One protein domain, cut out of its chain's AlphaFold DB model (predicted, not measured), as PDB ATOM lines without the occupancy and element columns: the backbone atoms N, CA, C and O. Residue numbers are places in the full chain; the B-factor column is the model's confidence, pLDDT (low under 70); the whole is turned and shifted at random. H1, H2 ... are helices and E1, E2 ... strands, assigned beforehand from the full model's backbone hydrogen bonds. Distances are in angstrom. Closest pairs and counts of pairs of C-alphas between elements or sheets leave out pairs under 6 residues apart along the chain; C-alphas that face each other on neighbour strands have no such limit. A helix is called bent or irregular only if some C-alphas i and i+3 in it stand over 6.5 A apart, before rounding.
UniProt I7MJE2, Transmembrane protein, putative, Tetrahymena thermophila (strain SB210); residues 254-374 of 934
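AT A GLANCE: This is residues 254 to 374 of the 934 residues of the protein "Transmembrane protein, putative" of Tetrahymena thermophila (strain SB210) (UniProt I7MJE2). A long, strongly twisted ribbon of two strands, E3 and E4, runs through the model, with the shorter E2 beside E3 to make a three-stranded sheet, and the long helix H2 packs on one face of it. The link from E3 to E4 makes one end of the length; beyond the other end of the ribbon residues 367 to 374 of H4 stick out, while E1, H1 and the loop between them lie to one side. The printed part has 121 residues, with four named helices and four named strands in the order E1 H1 H2 H3 E2 E3 E4 H4; the sheet's order is E2 E3 E4, antiparallel, and the class is mixed. The whole is loose, with a radius of gyration of the C-alphas of 17.5 A, and flat, spanning 60 by 44 by 22 A.

HOW THE PARTS SIT: Begin with the sheet: E2, residues 319 to 324, E3, residues 327 to 341, and E4, residues 349 to 362, form a meander, each strand the antiparallel neighbour of the one before. In the hairpin E2 and E3, find N 320 and O 331 within hydrogen-bond range at 2.8 A; in the hairpin E3 and E4, N 334 and O 357 at 2.8 A. H2, residues 285 to 303, is on one face of the sheet, two layers in all; its closest C-alphas to E2 are those of Glu 287 and Thr 323, 6.1 A. H3, residues 315 to 318, stands at the sheet's level, its height 1.0 A over a local plane fitted to just 6 C-alphas, and touches H2 at Ser 298 and Phe 318, their closest C-alphas, 5.4 A. H1, residues 273 to 277, only just touches H2, with 3 pairs of C-alphas within 8 A, the closest Gln 274 and Thr 292 at 6.1 A. E1, residues 257 to 259, pairs with no named strand; it and E4 are near each other. H4, residues 365 to 374, is only just not on the sheet, with 4 pairs of C-alphas within 10 A. Every O i to N i+4 pair is within hydrogen-bond range in H1 and H2, 5 of 6 in H4; H3 is too short for one.

IN THESE COORDINATES: Find C-alpha 327 at (4.469, 47.821, -49.168); from there E3 runs 44.7 A to C-alpha 341 at (48.389, 52.145, -42.300). E4 measures 38.7 A, H2 27.3 A, E2 16.3 A and H4 15.0 A; H1, H3 and E1 measure 6.0, 5.7 and 5.5 A. H4 ends at C-alpha 374, (-1.270, 66.362, -63.799); it is only just irregular, C-alphas 371 and 374 being 7.0 A apart.

THE WHOLE: The C-alphas farthest apart, Trp 345 and Thr 374, are 64.7 A apart. The printed part has no cut; the links E1 to H1 and H2 to H3 are long. Its mean pLDDT is 87.3; look for values under 70 at residues 268, 280 to 281 and 368 to 374.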
ATOM      1  N   GLN A 254      28.414  38.380 -44.244       89.12
ATOM      2  CA  GLN A 254      27.040  37.861 -44.204       89.12
ATOM      3  C   GLN A 254      25.961  38.906 -43.861       89.12
ATOM      4  O   GLN A 254      24.865  38.557 -43.432       89.12
ATOM      5  N   ASN A 255      26.255  40.195 -44.056       92.75
ATOM      6  CA  ASN A 255      25.379  41.312 -43.695       92.75
ATOM      7  C   ASN A 255      24.934  41.268 -42.223       92.75
ATOM      8  O   ASN A 255      23.790  41.586 -41.892       92.75
ATOM      9  N   THR A 256      25.840  40.826 -41.350       92.00
ATOM     10  CA  THR A 256      25.583  40.613 -39.925       92.00
ATOM     11  C   THR A 256      25.206  41.922 -39.238       92.00
ATOM     12  O   THR A 256      25.993  42.870 -39.243       92.00
ATOM     13  N   VAL A 257      24.030  41.985 -38.620       92.19
ATOM     14  CA  VAL A 257      23.517  43.197 -37.976       92.19
ATOM     15  C   VAL A 257      24.294  43.507 -36.699       92.19
ATOM     16  O   VAL A 257      24.515  42.638 -35.859       92.19
ATOM     17  N   TYR A 258      24.674  44.775 -36.553       90.12
ATOM     18  CA  TYR A 258      25.164  45.350 -35.300       90.12
ATOM     19  C   TYR A 258      24.176  46.354 -34.688       90.12
ATOM     20  O   TYR A 258      24.245  46.644 -33.498       90.12
ATOM     21  N   TYR A 259      23.259  46.905 -35.486       91.00
ATOM     22  CA  TYR A 259      22.101  47.655 -35.006       91.00
ATOM     23  C   TYR A 259      20.945  47.558 -35.998       91.00
ATOM     24  O   TYR A 259      21.135  47.760 -37.198       91.00
ATOM     25  N   HIS A 260      19.757  47.300 -35.463       91.69
ATOM     26  CA  HIS A 260      18.466  47.422 -36.129       91.69
ATOM     27  C   HIS A 260      17.394  47.562 -35.029       91.69
ATOM     28  O   HIS A 260      17.540  46.895 -34.005       91.69
ATOM     29  N   PRO A 261      16.316  48.352 -35.195       89.62
ATOM     30  CA  PRO A 261      15.312  48.538 -34.136       89.62
ATOM     31  C   PRO A 261      14.682  47.234 -33.630       89.62
ATOM     32  O   PRO A 261      14.546  47.029 -32.431       89.62
ATOM     33  N   ASN A 262      14.365  46.325 -34.555       87.50
ATOM     34  CA  ASN A 262      13.811  45.002 -34.243       87.50
ATOM     35  C   ASN A 262      14.852  43.976 -33.756       87.50
ATOM     36  O   ASN A 262      14.506  42.816 -33.550       87.50
ATOM     37  N   TRP A 263      16.127  44.353 -33.619       88.12
ATOM     38  CA  TRP A 263      17.166  43.445 -33.141       88.12
ATOM     39  C   TRP A 263      17.432  43.661 -31.656       88.12
ATOM     40  O   TRP A 263      17.906  44.716 -31.231       88.12
ATOM     41  N   ASN A 264      17.171  42.626 -30.865       82.62
ATOM     42  CA  ASN A 264      17.486  42.629 -29.449       82.62
ATOM     43  C   ASN A 264      18.916  42.124 -29.225       82.62
ATOM     44  O   ASN A 264      19.195  40.927 -29.306       82.62
ATOM     45  N   ALA A 265      19.824  43.033 -28.867       71.31
ATOM     46  CA  ALA A 265      21.214  42.686 -28.569       71.31
ATOM     47  C   ALA A 265      21.363  41.671 -27.410       71.31
ATOM     48  O   ALA A 265      22.402  41.018 -27.306       71.31
ATOM     49  N   ASN A 266      20.337  41.502 -26.562       71.06
ATOM     50  CA  ASN A 266      20.354  40.569 -25.433       71.06
ATOM     51  C   ASN A 266      19.955  39.128 -25.809       71.06
ATOM     52  O   ASN A 266      20.270  38.204 -25.061       71.06
ATOM     53  N   GLU A 267      19.281  38.912 -26.947       70.50
ATOM     54  CA  GLU A 267      18.736  37.600 -27.360       70.50
ATOM     55  C   GLU A 267      19.788  36.608 -27.864       70.50
ATOM     56  O   GLU A 267      19.481  35.463 -28.182       70.50
ATOM     57  N   ARG A 268      21.060  37.008 -27.872       66.56
ATOM     58  CA  ARG A 268      22.209  36.171 -28.236       66.56
ATOM     59  C   ARG A 268      22.297  35.712 -29.681       66.56
ATOM     60  O   ARG A 268      23.246  35.023 -30.049       66.56
ATOM     61  N   THR A 269      21.373  36.145 -30.523       76.69
ATOM     62  CA  THR A 269      21.342  35.776 -31.930       76.69
ATOM     63  C   THR A 269      22.011  36.844 -32.783       76.69
ATOM     64  O   THR A 269      21.528  37.971 -32.919       76.69
ATOM     65  N   ILE A 270      23.135  36.461 -33.380       82.38
ATOM     66  CA  ILE A 270      23.763  37.190 -34.477       82.38
ATOM     67  C   ILE A 270      22.976  36.836 -35.741       82.38
ATOM     68  O   ILE A 270      22.892  35.665 -36.106       82.38
ATOM     69  N   VAL A 271      22.373  37.831 -36.388       91.19
ATOM     70  CA  VAL A 271      21.474  37.634 -37.535       91.19
ATOM     71  C   VAL A 271      21.847  38.568 -38.677       91.19
ATOM     72  O   VAL A 271      22.377  39.658 -38.454       91.19
ATOM     73  N   SER A 272      21.598  38.134 -39.910       93.44
ATOM     74  CA  SER A 272      21.755  38.991 -41.084       93.44
ATOM     75  C   SER A 272      20.619  40.007 -41.164       93.44
ATOM     76  O   SER A 272      19.528  39.787 -40.630       93.44
ATOM     77  N   TRP A 273      20.859  41.120 -41.857       94.62
ATOM     78  CA  TRP A 273      19.830  42.143 -42.035       94.62
ATOM     79  C   TRP A 273      18.603  41.588 -42.764       94.62
ATOM     80  O   TRP A 273      17.485  41.821 -42.324       94.62
ATOM     81  N   GLN A 274      18.799  40.776 -43.804       93.81
ATOM     82  CA  GLN A 274      17.699  40.169 -44.556       93.81
ATOM     83  C   GLN A 274      16.796  39.309 -43.673       93.81
ATOM     84  O   GLN A 274      15.579  39.451 -43.722       93.81
ATOM     85  N   ASN A 275      17.388  38.456 -42.834       92.31
ATOM     86  CA  ASN A 275      16.618  37.585 -41.948       92.31
ATOM     87  C   ASN A 275      15.835  38.391 -40.916       92.31
ATOM     88  O   ASN A 275      14.717  38.029 -40.575       92.31
ATOM     89  N   LEU A 276      16.416  39.482 -40.416       92.25
ATOM     90  CA  LEU A 276      15.771  40.303 -39.404       92.25
ATOM     91  C   LEU A 276      14.658  41.188 -39.987       92.25
ATOM     92  O   LEU A 276      13.606  41.350 -39.372       92.25
ATOM     93  N   GLU A 277      14.872  41.733 -41.182       92.75
ATOM     94  CA  GLU A 277      13.883  42.545 -41.891       92.75
ATOM     95  C   GLU A 277      12.649  41.701 -42.248       92.75
ATOM     96  O   GLU A 277      11.520  42.157 -42.087       92.75
ATOM     97  N   PHE A 278      12.855  40.438 -42.629       91.44
ATOM     98  CA  PHE A 278      11.806  39.493 -43.009       91.44
ATOM     99  C   PHE A 278      11.487  38.461 -41.903       91.44
ATOM    100  O   PHE A 278      10.982  37.394 -42.197       91.44
ATOM    101  N   ASN A 279      11.730  38.745 -40.618       81.50
ATOM    102  CA  ASN A 279      11.634  37.748 -39.528       81.50
ATOM    103  C   ASN A 279      10.204  37.236 -39.182       81.50
ATOM    104  O   ASN A 279      10.031  36.510 -38.206       81.50
ATOM    105  N   ASN A 280       9.163  37.606 -39.935       67.88
ATOM    106  CA  ASN A 280       7.801  37.086 -39.729       67.88
ATOM    107  C   ASN A 280       7.582  35.807 -40.550       67.88
ATOM    108  O   ASN A 280       8.216  35.622 -41.569       67.88
ATOM    109  N   SER A 281       6.678  34.911 -40.163       59.62
ATOM    110  CA  SER A 281       6.477  33.636 -40.879       59.62
ATOM    111  C   SER A 281       5.763  33.746 -42.242       59.62
ATOM    112  O   SER A 281       5.754  32.764 -42.979       59.62
ATOM    113  N   ASP A 282       5.223  34.918 -42.601       77.06
ATOM    114  CA  ASP A 282       4.321  35.111 -43.754       77.06
ATOM    115  C   ASP A 282       4.842  36.129 -44.798       77.06
ATOM    116  O   ASP A 282       4.082  36.973 -45.273       77.06
ATOM    117  N   TYR A 283       6.132  36.106 -45.157       81.38
ATOM    118  CA  TYR A 283       6.658  36.950 -46.250       81.38
ATOM    119  C   TYR A 283       6.802  36.201 -47.579       81.38
ATOM    120  O   TYR A 283       7.009  34.988 -47.625       81.38
ATOM    121  N   ASP A 284       6.756  36.952 -48.681       90.06
ATOM    122  CA  ASP A 284       7.047  36.428 -50.013       90.06
ATOM    123  C   ASP A 284       8.557  36.155 -50.174       90.06
ATOM    124  O   ASP A 284       9.402  37.052 -50.069       90.06
ATOM    125  N   LEU A 285       8.909  34.902 -50.476       92.00
ATOM    126  CA  LEU A 285      10.286  34.467 -50.742       92.00
ATOM    127  C   LEU A 285      10.940  35.227 -51.908       92.00
ATOM    128  O   LEU A 285      12.166  35.390 -51.924       92.00
ATOM    129  N   ASN A 286      10.149  35.708 -52.871       94.81
ATOM    130  CA  ASN A 286      10.653  36.517 -53.977       94.81
ATOM    131  C   ASN A 286      11.091  37.906 -53.501       94.81
ATOM    132  O   ASN A 286      12.156  38.377 -53.908       94.81
ATOM    133  N   GLU A 287      10.315  38.543 -52.615       94.56
ATOM    134  CA  GLU A 287      10.669  39.831 -52.001       94.56
ATOM    135  C   GLU A 287      11.968  39.704 -51.197       94.56
ATOM    136  O   GLU A 287      12.904  40.480 -51.410       94.56
ATOM    137  N   TYR A 288      12.076  38.660 -50.368       94.75
ATOM    138  CA  TYR A 288      13.284  38.354 -49.597       94.75
ATOM    139  C   TYR A 288      14.519  38.146 -50.490       94.75
ATOM    140  O   TYR A 288      15.582  38.732 -50.258       94.75
ATOM    141  N   SER A 289      14.395  37.329 -51.540       95.38
ATOM    142  CA  SER A 289      15.512  37.019 -52.444       95.38
ATOM    143  C   SER A 289      15.960  38.258 -53.220       95.38
ATOM    144  O   SER A 289      17.159  38.523 -53.343       95.38
ATOM    145  N   LYS A 290      15.001  39.069 -53.685       96.56
ATOM    146  CA  LYS A 290      15.271  40.339 -54.365       96.56
ATOM    147  C   LYS A 290      15.956  41.337 -53.434       96.56
ATOM    148  O   LYS A 290      16.942  41.951 -53.838       96.56
ATOM    149  N   PHE A 291      15.484  41.471 -52.196       96.62
ATOM    150  CA  PHE A 291      16.121  42.322 -51.195       96.62
ATOM    151  C   PHE A 291      17.557  41.869 -50.898       96.62
ATOM    152  O   PHE A 291      18.484  42.678 -50.924       96.62
ATOM    153  N   THR A 292      17.768  40.564 -50.714       95.88
ATOM    154  CA  THR A 292      19.100  39.975 -50.502       95.88
ATOM    155  C   THR A 292      20.060  40.327 -51.635       95.88
ATOM    156  O   THR A 292      21.175  40.785 -51.376       95.88
ATOM    157  N   MET A 293      19.611  40.173 -52.883       96.69
ATOM    158  CA  MET A 293      20.385  40.532 -54.070       96.69
ATOM    159  C   MET A 293      20.694  42.032 -54.122       96.69
ATOM    160  O   MET A 293      21.826  42.401 -54.412       96.69
ATOM    161  N   LEU A 294      19.732  42.908 -53.811       96.62
ATOM    162  CA  LEU A 294      19.960  44.355 -53.800       96.62
ATOM    163  C   LEU A 294      21.046  44.738 -52.787       96.62
ATOM    164  O   LEU A 294      22.012  45.405 -53.158       96.62
ATOM    165  N   VAL A 295      20.935  44.269 -51.538       95.69
ATOM    166  CA  VAL A 295      21.949  44.501 -50.490       95.69
ATOM    167  C   VAL A 295      23.326  44.013 -50.940       95.69
ATOM    168  O   VAL A 295      24.316  44.727 -50.761       95.69
ATOM    169  N   GLN A 296      23.393  42.837 -51.566       95.38
ATOM    170  CA  GLN A 296      24.636  42.297 -52.108       95.38
ATOM    171  C   GLN A 296      25.196  43.171 -53.242       95.38
ATOM    172  O   GLN A 296      26.372  43.515 -53.197       95.38
ATOM    173  N   ASN A 297      24.362  43.634 -54.178       95.44
ATOM    174  CA  ASN A 297      24.779  44.506 -55.279       95.44
ATOM    175  C   ASN A 297      25.371  45.830 -54.779       95.44
ATOM    176  O   ASN A 297      26.414  46.257 -55.267       95.44
ATOM    177  N   SER A 298      24.749  46.478 -53.787       95.12
ATOM    178  CA  SER A 298      25.303  47.719 -53.224       95.12
ATOM    179  C   SER A 298      26.620  47.476 -52.484       95.12
ATOM    180  O   SER A 298      27.507  48.329 -52.523       95.12
ATOM    181  N   LYS A 299      26.785  46.307 -51.850       93.12
ATOM    182  CA  LYS A 299      28.058  45.898 -51.241       93.12
ATOM    183  C   LYS A 299      29.138  45.652 -52.300       93.12
ATOM    184  O   LYS A 299      30.231  46.199 -52.184       93.12
ATOM    185  N   ASP A 300      28.834  44.905 -53.352       93.81
ATOM    186  CA  ASP A 300      29.788  44.635 -54.434       93.81
ATOM    187  C   ASP A 300      30.174  45.929 -55.159       93.81
ATOM    188  O   ASP A 300      31.351  46.171 -55.430       93.81
ATOM    189  N   TYR A 301      29.211  46.830 -55.364       94.94
ATOM    190  CA  TYR A 301      29.475  48.152 -55.919       94.94
ATOM    191  C   TYR A 301      30.388  48.996 -55.021       94.94
ATOM    192  O   TYR A 301      31.323  49.623 -55.524       94.94
ATOM    193  N   SER A 302      30.191  48.978 -53.695       92.50
ATOM    194  CA  SER A 302      31.083  49.702 -52.777       92.50
ATOM    195  C   SER A 302      32.544  49.243 -52.830       92.50
ATOM    196  O   SER A 302      33.438  50.042 -52.557       92.50
ATOM    197  N   LEU A 303      32.812  48.002 -53.242       90.94
ATOM    198  CA  LEU A 303      34.180  47.499 -53.394       90.94
ATOM    199  C   LEU A 303      34.880  48.034 -54.653       90.94
ATOM    200  O   LEU A 303      36.104  47.996 -54.725       90.94
ATOM    201  N   THR A 304      34.138  48.569 -55.630       91.75
ATOM    202  CA  THR A 304      34.725  49.129 -56.862       91.75
ATOM    203  C   THR A 304      35.482  50.436 -56.624       91.75
ATOM    204  O   THR A 304      36.369  50.782 -57.402       91.75
ATOM    205  N   GLY A 305      35.112  51.189 -55.580       86.62
ATOM    206  CA  GLY A 305      35.666  52.513 -55.280       86.62
ATOM    207  C   GLY A 305      35.347  53.603 -56.315       86.62
ATOM    208  O   GLY A 305      35.879  54.702 -56.212       86.62
ATOM    209  N   GLN A 306      34.490  53.337 -57.307       91.12
ATOM    210  CA  GLN A 306      34.166  54.273 -58.394       91.12
ATOM    211  C   GLN A 306      33.023  55.240 -58.036       91.12
ATOM    212  O   GLN A 306      32.135  55.496 -58.854       91.12
ATOM    213  N   TYR A 307      33.030  55.761 -56.812       92.62
ATOM    214  CA  TYR A 307      32.003  56.659 -56.289       92.62
ATOM    215  C   TYR A 307      32.609  57.672 -55.315       92.62
ATOM    216  O   TYR A 307      33.657  57.431 -54.717       92.62
ATOM    217  N   ASP A 308      31.906  58.778 -55.103       90.94
ATOM    218  CA  ASP A 308      32.205  59.729 -54.036       90.94
ATOM    219  C   ASP A 308      30.892  60.161 -53.375       90.94
ATOM    220  O   ASP A 308      30.021  60.767 -53.999       90.94
ATOM    221  N   ILE A 309      30.740  59.796 -52.100       88.88
ATOM    222  CA  ILE A 309      29.530  60.066 -51.315       88.88
ATOM    223  C   ILE A 309      29.422  61.553 -50.967       88.88
ATOM    224  O   ILE A 309      28.312  62.072 -50.888       88.88
ATOM    225  N   GLU A 310      30.545  62.246 -50.753       88.56
ATOM    226  CA  GLU A 310      30.532  63.657 -50.356       88.56
ATOM    227  C   GLU A 310      30.207  64.564 -51.542       88.56
ATOM    228  O   GLU A 310      29.435  65.513 -51.392       88.56
ATOM    229  N   SER A 311      30.738  64.240 -52.725       92.25
ATOM    230  CA  SER A 311      30.431  64.961 -53.966       92.25
ATOM    231  C   SER A 311      29.238  64.392 -54.750       92.25
ATOM    232  O   SER A 311      28.897  64.922 -55.806       92.25
ATOM    233  N   TYR A 312      28.560  63.363 -54.223       91.44
ATOM    234  CA  TYR A 312      27.413  62.683 -54.849       91.44
ATOM    235  C   TYR A 312      27.704  62.096 -56.247       91.44
ATOM    236  O   TYR A 312      26.804  61.965 -57.080       91.44
ATOM    237  N   VAL A 313      28.946  61.696 -56.517       94.94
ATOM    238  CA  VAL A 313      29.348  61.095 -57.797       94.94
ATOM    239  C   VAL A 313      29.075  59.592 -57.781       94.94
ATOM    240  O   VAL A 313      29.547  58.871 -56.905       94.94
ATOM    241  N   ASN A 314      28.317  59.114 -58.774       93.62
ATOM    242  CA  ASN A 314      27.951  57.705 -58.985       93.62
ATOM    243  C   ASN A 314      27.282  57.000 -57.784       93.62
ATOM    244  O   ASN A 314      27.315  55.779 -57.663       93.62
ATOM    245  N   VAL A 315      26.608  57.740 -56.902       93.94
ATOM    246  CA  VAL A 315      25.980  57.167 -55.696       93.94
ATOM    247  C   VAL A 315      24.657  56.432 -55.954       93.94
ATOM    248  O   VAL A 315      24.070  55.875 -55.031       93.94
ATOM    249  N   THR A 316      24.158  56.406 -57.193       93.00
ATOM    250  CA  THR A 316      22.836  55.846 -57.536       93.00
ATOM    251  C   THR A 316      22.707  54.358 -57.213       93.00
ATOM    252  O   THR A 316      21.636  53.922 -56.811       93.00
ATOM    253  N   GLN A 317      23.797  53.595 -57.303       93.25
ATOM    254  CA  GLN A 317      23.835  52.158 -56.993       93.25
ATOM    255  C   GLN A 317      23.660  51.843 -55.493       93.25
ATOM    256  O   GLN A 317      23.466  50.690 -55.104       93.25
ATOM    257  N   PHE A 318      23.735  52.863 -54.634       95.75
ATOM    258  CA  PHE A 318      23.466  52.747 -53.201       95.75
ATOM    259  C   PHE A 318      21.995  52.954 -52.844       95.75
ATOM    260  O   PHE A 318      21.596  52.629 -51.725       95.75
ATOM    261  N   PHE A 319      21.194  53.474 -53.779       95.69
ATOM    262  CA  PHE A 319      19.748  53.557 -53.639       95.69
ATOM    263  C   PHE A 319      19.112  52.256 -54.111       95.69
ATOM    264  O   PHE A 319      19.358  51.779 -55.218       95.69
ATOM    265  N   GLN A 320      18.256  51.701 -53.272       95.88
ATOM    266  CA  GLN A 320      17.555  50.459 -53.530       95.88
ATOM    267  C   GLN A 320      16.068  50.673 -53.341       95.88
ATOM    268  O   GLN A 320      15.647  51.377 -52.425       95.88
ATOM    269  N   PHE A 321      15.287  50.007 -54.180       95.44
ATOM    270  CA  PHE A 321      13.835  49.989 -54.103       95.44
ATOM    271  C   PHE A 321      13.385  48.538 -54.022       95.44
ATOM    272  O   PHE A 321      13.741  47.712 -54.868       95.44
ATOM    273  N   TRP A 322      12.624  48.224 -52.988       95.94
ATOM    274  CA  TRP A 322      12.178  46.873 -52.683       95.94
ATOM    275  C   TRP A 322      10.783  46.921 -52.069       95.94
ATOM    276  O   TRP A 322      10.216  47.993 -51.880       95.94
ATOM    277  N   THR A 323      10.193  45.759 -51.836       93.81
ATOM    278  CA  THR A 323       8.863  45.643 -51.243       93.81
ATOM    279  C   THR A 323       8.907  44.644 -50.099       93.81
ATOM    280  O   THR A 323       9.738  43.732 -50.101       93.81
ATOM    281  N   LYS A 324       8.039  44.852 -49.114       91.88
ATOM    282  CA  LYS A 324       7.834  43.960 -47.976       91.88
ATOM    283  C   LYS A 324       6.351  43.910 -47.684       91.88
ATOM    284  O   LYS A 324       5.755  44.942 -47.381       91.88
ATOM    285  N   ASN A 325       5.757  42.729 -47.792       91.31
ATOM    286  CA  ASN A 325       4.310  42.549 -47.672       91.31
ATOM    287  C   ASN A 325       3.550  43.470 -48.645       91.31
ATOM    288  O   ASN A 325       2.549  44.077 -48.271       91.31
ATOM    289  N   GLN A 326       4.056  43.612 -49.879       90.06
ATOM    290  CA  GLN A 326       3.521  44.509 -50.919       90.06
ATOM    291  C   GLN A 326       3.630  46.017 -50.622       90.06
ATOM    292  O   GLN A 326       3.240  46.830 -51.461       90.06
ATOM    293  N   ILE A 327       4.193  46.417 -49.480       91.06
ATOM    294  CA  ILE A 327       4.469  47.821 -49.168       91.06
ATOM    295  C   ILE A 327       5.828  48.184 -49.782       91.06
ATOM    296  O   ILE A 327       6.799  47.457 -49.558       91.06
ATOM    297  N   PRO A 328       5.929  49.255 -50.588       94.25
ATOM    298  CA  PRO A 328       7.185  49.658 -51.200       94.25
ATOM    299  C   PRO A 328       8.078  50.392 -50.196       94.25
ATOM    300  O   PRO A 328       7.633  51.247 -49.437       94.25
ATOM    301  N   TYR A 329       9.367  50.081 -50.233       95.25
ATOM    302  CA  TYR A 329      10.406  50.674 -49.406       95.25
ATOM    303  C   TYR A 329      11.567  51.138 -50.275       95.25
ATOM    304  O   TYR A 329      11.895  50.544 -51.308       95.25
ATOM    305  N   MET A 330      12.233  52.187 -49.806       95.81
ATOM    306  CA  MET A 330      13.529  52.605 -50.306       95.81
ATOM    307  C   MET A 330      14.584  52.457 -49.213       95.81
ATOM    308  O   MET A 330      14.364  52.813 -48.053       95.81
ATOM    309  N   SER A 331      15.758  51.960 -49.586       96.19
ATOM    310  CA  SER A 331      16.935  51.950 -48.722       96.19
ATOM    311  C   SER A 331      18.103  52.651 -49.391       96.19
ATOM    312  O   SER A 331      18.338  52.516 -50.588       96.19
ATOM    313  N   LEU A 332      18.848  53.411 -48.596       96.62
ATOM    314  CA  LEU A 332      20.125  53.997 -48.981       96.62
ATOM    315  C   LEU A 332      21.216  53.322 -48.163       96.62
ATOM    316  O   LEU A 332      21.213  53.476 -46.944       96.62
ATOM    317  N   ILE A 333      22.124  52.592 -48.811       96.19
ATOM    318  CA  ILE A 333      23.204  51.864 -48.135       96.19
ATOM    319  C   ILE A 333      24.548  52.497 -48.457       96.19
ATOM    320  O   ILE A 333      24.998  52.434 -49.595       96.19
ATOM    321  N   TYR A 334      25.251  52.997 -47.445       95.19
ATOM    322  CA  TYR A 334      26.608  53.497 -47.609       95.19
ATOM    323  C   TYR A 334      27.660  52.656 -46.882       95.19
ATOM    324  O   TYR A 334      27.478  52.286 -45.716       95.19
ATOM    325  N   PRO A 335      28.794  52.370 -47.545       93.12
ATOM    326  CA  PRO A 335      29.935  51.733 -46.915       93.12
ATOM    327  C   PRO A 335      30.634  52.693 -45.953       93.12
ATOM    328  O   PRO A 335      30.775  53.888 -46.208       93.12
ATOM    329  N   LEU A 336      31.128  52.147 -44.847       88.38
ATOM    330  CA  LEU A 336      31.985  52.846 -43.902       88.38
ATOM    331  C   LEU A 336      33.409  52.343 -44.109       88.38
ATOM    332  O   LEU A 336      33.770  51.249 -43.657       88.38
ATOM    333  N   GLN A 337      34.187  53.146 -44.829       83.56
ATOM    334  CA  GLN A 337      35.590  52.880 -45.105       83.56
ATOM    335  C   GLN A 337      36.472  53.374 -43.956       83.56
ATOM    336  O   GLN A 337      36.258  54.449 -43.398       83.56
ATOM    337  N   ILE A 338      37.467  52.567 -43.609       83.00
ATOM    338  CA  ILE A 338      38.533  52.892 -42.665       83.00
ATOM    339  C   ILE A 338      39.826  52.914 -43.471       83.00
ATOM    340  O   ILE A 338      40.139  51.923 -44.126       83.00
ATOM    341  N   VAL A 339      40.570  54.018 -43.433       83.31
ATOM    342  CA  VAL A 339      41.801  54.197 -44.212       83.31
ATOM    343  C   VAL A 339      42.972  54.282 -43.255       83.31
ATOM    344  O   VAL A 339      43.307  55.354 -42.766       83.31
ATOM    345  N   SER A 340      43.616  53.161 -42.964       82.62
ATOM    346  CA  SER A 340      44.711  53.126 -41.994       82.62
ATOM    347  C   SER A 340      45.981  52.524 -42.578       82.62
ATOM    348  O   SER A 340      45.885  51.687 -43.480       82.62
ATOM    349  N   PRO A 341      47.160  52.879 -42.036       81.88
ATOM    350  CA  PRO A 341      48.389  52.145 -42.300       81.88
ATOM    351  C   PRO A 341      48.178  50.643 -42.123       81.88
ATOM    352  O   PRO A 341      47.456  50.214 -41.218       81.88
ATOM    353  N   GLN A 342      48.803  49.838 -42.980       80.12
ATOM    354  CA  GLN A 342      48.690  48.390 -42.872       80.12
ATOM    355  C   GLN A 342      49.259  47.903 -41.535       80.12
ATOM    356  O   GLN A 342      48.621  47.096 -40.866       80.12
ATOM    357  N   ASN A 343      50.432  48.392 -41.132       81.12
ATOM    358  CA  ASN A 343      51.023  48.154 -39.815       81.12
ATOM    359  C   ASN A 343      52.081  49.235 -39.501       81.12
ATOM    360  O   ASN A 343      52.254  50.189 -40.256       81.12
ATOM    361  N   VAL A 344      52.798  49.095 -38.384       84.12
ATOM    362  CA  VAL A 344      53.831  50.057 -37.941       84.12
ATOM    363  C   VAL A 344      54.997  50.191 -38.929       84.12
ATOM    364  O   VAL A 344      55.563  51.274 -39.066       84.12
ATOM    365  N   TRP A 345      55.365  49.101 -39.600       81.06
ATOM    366  CA  TRP A 345      56.511  49.035 -40.512       81.06
ATOM    367  C   TRP A 345      56.130  49.399 -41.948       81.06
ATOM    368  O   TRP A 345      56.934  49.966 -42.683       81.06
ATOM    369  N   ASN A 346      54.892  49.099 -42.334       82.38
ATOM    370  CA  ASN A 346      54.327  49.379 -43.638       82.38
ATOM    371  C   ASN A 346      53.265  50.477 -43.535       82.38
ATOM    372  O   ASN A 346      52.093  50.222 -43.242       82.38
ATOM    373  N   GLN A 347      53.701  51.705 -43.814       81.25
ATOM    374  CA  GLN A 347      52.863  52.902 -43.774       81.25
ATOM    375  C   GLN A 347      51.928  53.033 -44.987       81.25
ATOM    376  O   GLN A 347      51.261  54.059 -45.125       81.25
ATOM    377  N   THR A 348      51.853  52.027 -45.870       85.38
ATOM    378  CA  THR A 348      50.870  52.029 -46.956       85.38
ATOM    379  C   THR A 348      49.463  52.105 -46.377       85.38
ATOM    380  O   THR A 348      49.050  51.284 -45.553       85.38
ATOM    381  N   MET A 349      48.722  53.123 -46.806       83.00
ATOM    382  CA  MET A 349      47.334  53.311 -46.408       83.00
ATOM    383  C   MET A 349      46.472  52.271 -47.113       83.00
ATOM    384  O   MET A 349      46.420  52.228 -48.342       83.00
ATOM    385  N   VAL A 350      45.792  51.434 -46.336       83.31
ATOM    386  CA  VAL A 350      44.848  50.439 -46.842       83.31
ATOM    387  C   VAL A 350      43.445  50.890 -46.467       83.31
ATOM    388  O   VAL A 350      43.143  51.081 -45.287       83.31
ATOM    389  N   SER A 351      42.587  51.054 -47.474       82.94
ATOM    390  CA  SER A 351      41.157  51.264 -47.260       82.94
ATOM    391  C   SER A 351      40.480  49.915 -47.032       82.94
ATOM    392  O   SER A 351      40.609  49.002 -47.848       82.94
ATOM    393  N   LYS A 352      39.777  49.777 -45.910       83.62
ATOM    394  CA  LYS A 352      38.962  48.607 -45.580       83.62
ATOM    395  C   LYS A 352      37.528  49.044 -45.339       83.62
ATOM    396  O   LYS A 352      37.255  49.864 -44.465       83.62
ATOM    397  N   GLN A 353      36.600  48.452 -46.075       84.81
ATOM    398  CA  GLN A 353      35.185  48.523 -45.747       84.81
ATOM    399  C   GLN A 353      34.898  47.487 -44.666       84.81
ATOM    400  O   GLN A 353      35.140  46.308 -44.865       84.81
ATOM    401  N   VAL A 354      34.427  47.922 -43.501       83.81
ATOM    402  CA  VAL A 354      34.165  47.004 -42.376       83.81
ATOM    403  C   VAL A 354      32.674  46.935 -42.081       83.81
ATOM    404  O   VAL A 354      32.097  45.865 -41.899       83.81
ATOM    405  N   LEU A 355      32.030  48.095 -42.058       90.75
ATOM    406  CA  LEU A 355      30.619  48.239 -41.730       90.75
ATOM    407  C   LEU A 355      29.917  48.976 -42.865       90.75
ATOM    408  O   LEU A 355      30.538  49.738 -43.600       90.75
ATOM    409  N   MET A 356      28.616  48.779 -42.975       93.94
ATOM    410  CA  MET A 356      27.732  49.526 -43.854       93.94
ATOM    411  C   MET A 356      26.607  50.103 -43.010       93.94
ATOM    412  O   MET A 356      26.119  49.452 -42.085       93.94
ATOM    413  N   VAL A 357      26.230  51.342 -43.305       94.94
ATOM    414  CA  VAL A 357      25.067  51.993 -42.712       94.94
ATOM    415  C   VAL A 357      23.981  52.070 -43.767       94.94
ATOM    416  O   VAL A 357      24.239  52.513 -44.884       94.94
ATOM    417  N   ALA A 358      22.777  51.640 -43.424       95.94
ATOM    418  CA  ALA A 358      21.607  51.828 -44.252       95.94
ATOM    419  C   ALA A 358      20.596  52.733 -43.557       95.94
ATOM    420  O   ALA A 358      20.441  52.690 -42.335       95.94
ATOM    421  N   LYS A 359      19.891  53.537 -44.347       95.06
ATOM    422  CA  LYS A 359      18.653  54.191 -43.928       95.06
ATOM    423  C   LYS A 359      17.522  53.626 -44.768       95.06
ATOM    424  O   LYS A 359      17.603  53.663 -45.994       95.06
ATOM    425  N   VAL A 360      16.507  53.100 -44.103       95.38
ATOM    426  CA  VAL A 360      15.302  52.534 -44.704       95.38
ATOM    427  C   VAL A 360      14.155  53.501 -44.477       95.38
ATOM    428  O   VAL A 360      14.078  54.134 -43.423       95.38
ATOM    429  N   ARG A 361      13.285  53.633 -45.475       93.81
ATOM    430  CA  ARG A 361      12.043  54.389 -45.378       93.81
ATOM    431  C   ARG A 361      10.991  53.799 -46.308       93.81
ATOM    432  O   ARG A 361      11.320  53.397 -47.421       93.81
ATOM    433  N   GLU A 362       9.735  53.816 -45.885       93.62
ATOM    434  CA  GLU A 362       8.591  53.548 -46.762       93.62
ATOM    435  C   GLU A 362       8.582  54.489 -47.988       93.62
ATOM    436  O   GLU A 362       8.689  55.717 -47.870       93.62
ATOM    437  N   ASP A 363       8.480  53.919 -49.189       91.50
ATOM    438  CA  ASP A 363       8.528  54.664 -50.445       91.50
ATOM    439  C   ASP A 363       7.168  55.297 -50.774       91.50
ATOM    440  O   ASP A 363       6.294  54.718 -51.419       91.50
ATOM    441  N   ILE A 364       7.027  56.562 -50.388       86.56
ATOM    442  CA  ILE A 364       5.858  57.391 -50.697       86.56
ATOM    443  C   ILE A 364       5.889  58.001 -52.109       86.56
ATOM    444  O   ILE A 364       5.008  58.791 -52.456       86.56
ATOM    445  N   SER A 365       6.871  57.667 -52.956       82.19
ATOM    446  CA  SER A 365       6.941  58.189 -54.330       82.19
ATOM    447  C   SER A 365       5.714  57.811 -55.163       82.19
ATOM    448  O   SER A 365       5.323  58.572 -56.049       82.19
ATOM    449  N   GLY A 366       5.049  56.694 -54.842       71.19
ATOM    450  CA  GLY A 366       3.764  56.311 -55.432       71.19
ATOM    451  C   GLY A 366       2.668  57.357 -55.202       71.19
ATOM    452  O   GLY A 366       1.954  57.708 -56.140       71.19
ATOM    453  N   ILE A 367       2.605  57.944 -54.002       71.19
ATOM    454  CA  ILE A 367       1.670  59.033 -53.676       71.19
ATOM    455  C   ILE A 367       1.988  60.260 -54.534       71.19
ATOM    456  O   ILE A 367       1.091  60.862 -55.121       71.19
ATOM    457  N   PHE A 368       3.270  60.595 -54.690       67.62
ATOM    458  CA  PHE A 368       3.675  61.707 -55.549       67.62
ATOM    459  C   PHE A 368       3.420  61.442 -57.032       67.62
ATOM    460  O   PHE A 368       3.065  62.378 -57.735       67.62
ATOM    461  N   LYS A 369       3.527  60.201 -57.523       64.06
ATOM    462  CA  LYS A 369       3.148  59.845 -58.904       64.06
ATOM    463  C   LYS A 369       1.644  59.987 -59.141       64.06
ATOM    464  O   LYS A 369       1.260  60.444 -60.212       64.06
ATOM    465  N   ILE A 370       0.818  59.667 -58.144       62.31
ATOM    466  CA  ILE A 370      -0.632  59.911 -58.179       62.31
ATOM    467  C   ILE A 370      -0.914  61.420 -58.165       62.31
ATOM    468  O   ILE A 370      -1.729  61.901 -58.939       62.31
ATOM    469  N   ILE A 371      -0.190  62.210 -57.373       60.12
ATOM    470  CA  ILE A 371      -0.306  63.680 -57.413       60.12
ATOM    471  C   ILE A 371       0.211  64.242 -58.755       60.12
ATOM    472  O   ILE A 371      -0.310  65.230 -59.270       60.12
ATOM    473  N   ASN A 372       1.181  63.570 -59.378       55.69
ATOM    474  CA  ASN A 372       1.709  63.885 -60.704       55.69
ATOM    475  C   ASN A 372       0.814  63.379 -61.859       55.69
ATOM    476  O   ASN A 372       1.208  63.471 -63.022       55.69
ATOM    477  N   LEU A 373      -0.416  62.914 -61.579       55.06
ATOM    478  CA  LEU A 373      -1.474  62.697 -62.585       55.06
ATOM    479  C   LEU A 373      -1.828  63.975 -63.374       55.06
ATOM    480  O   LEU A 373      -2.499  63.904 -64.399       55.06
ATOM    481  N   THR A 374      -1.295  65.136 -62.984       54.00
ATOM    482  CA  THR A 374      -1.270  66.362 -63.799       54.00
ATOM    483  C   THR A 374      -0.482  66.220 -65.117       54.00
ATOM    484  O   THR A 374      -0.560  67.098 -65.984       54.00
TER     485      THR A 374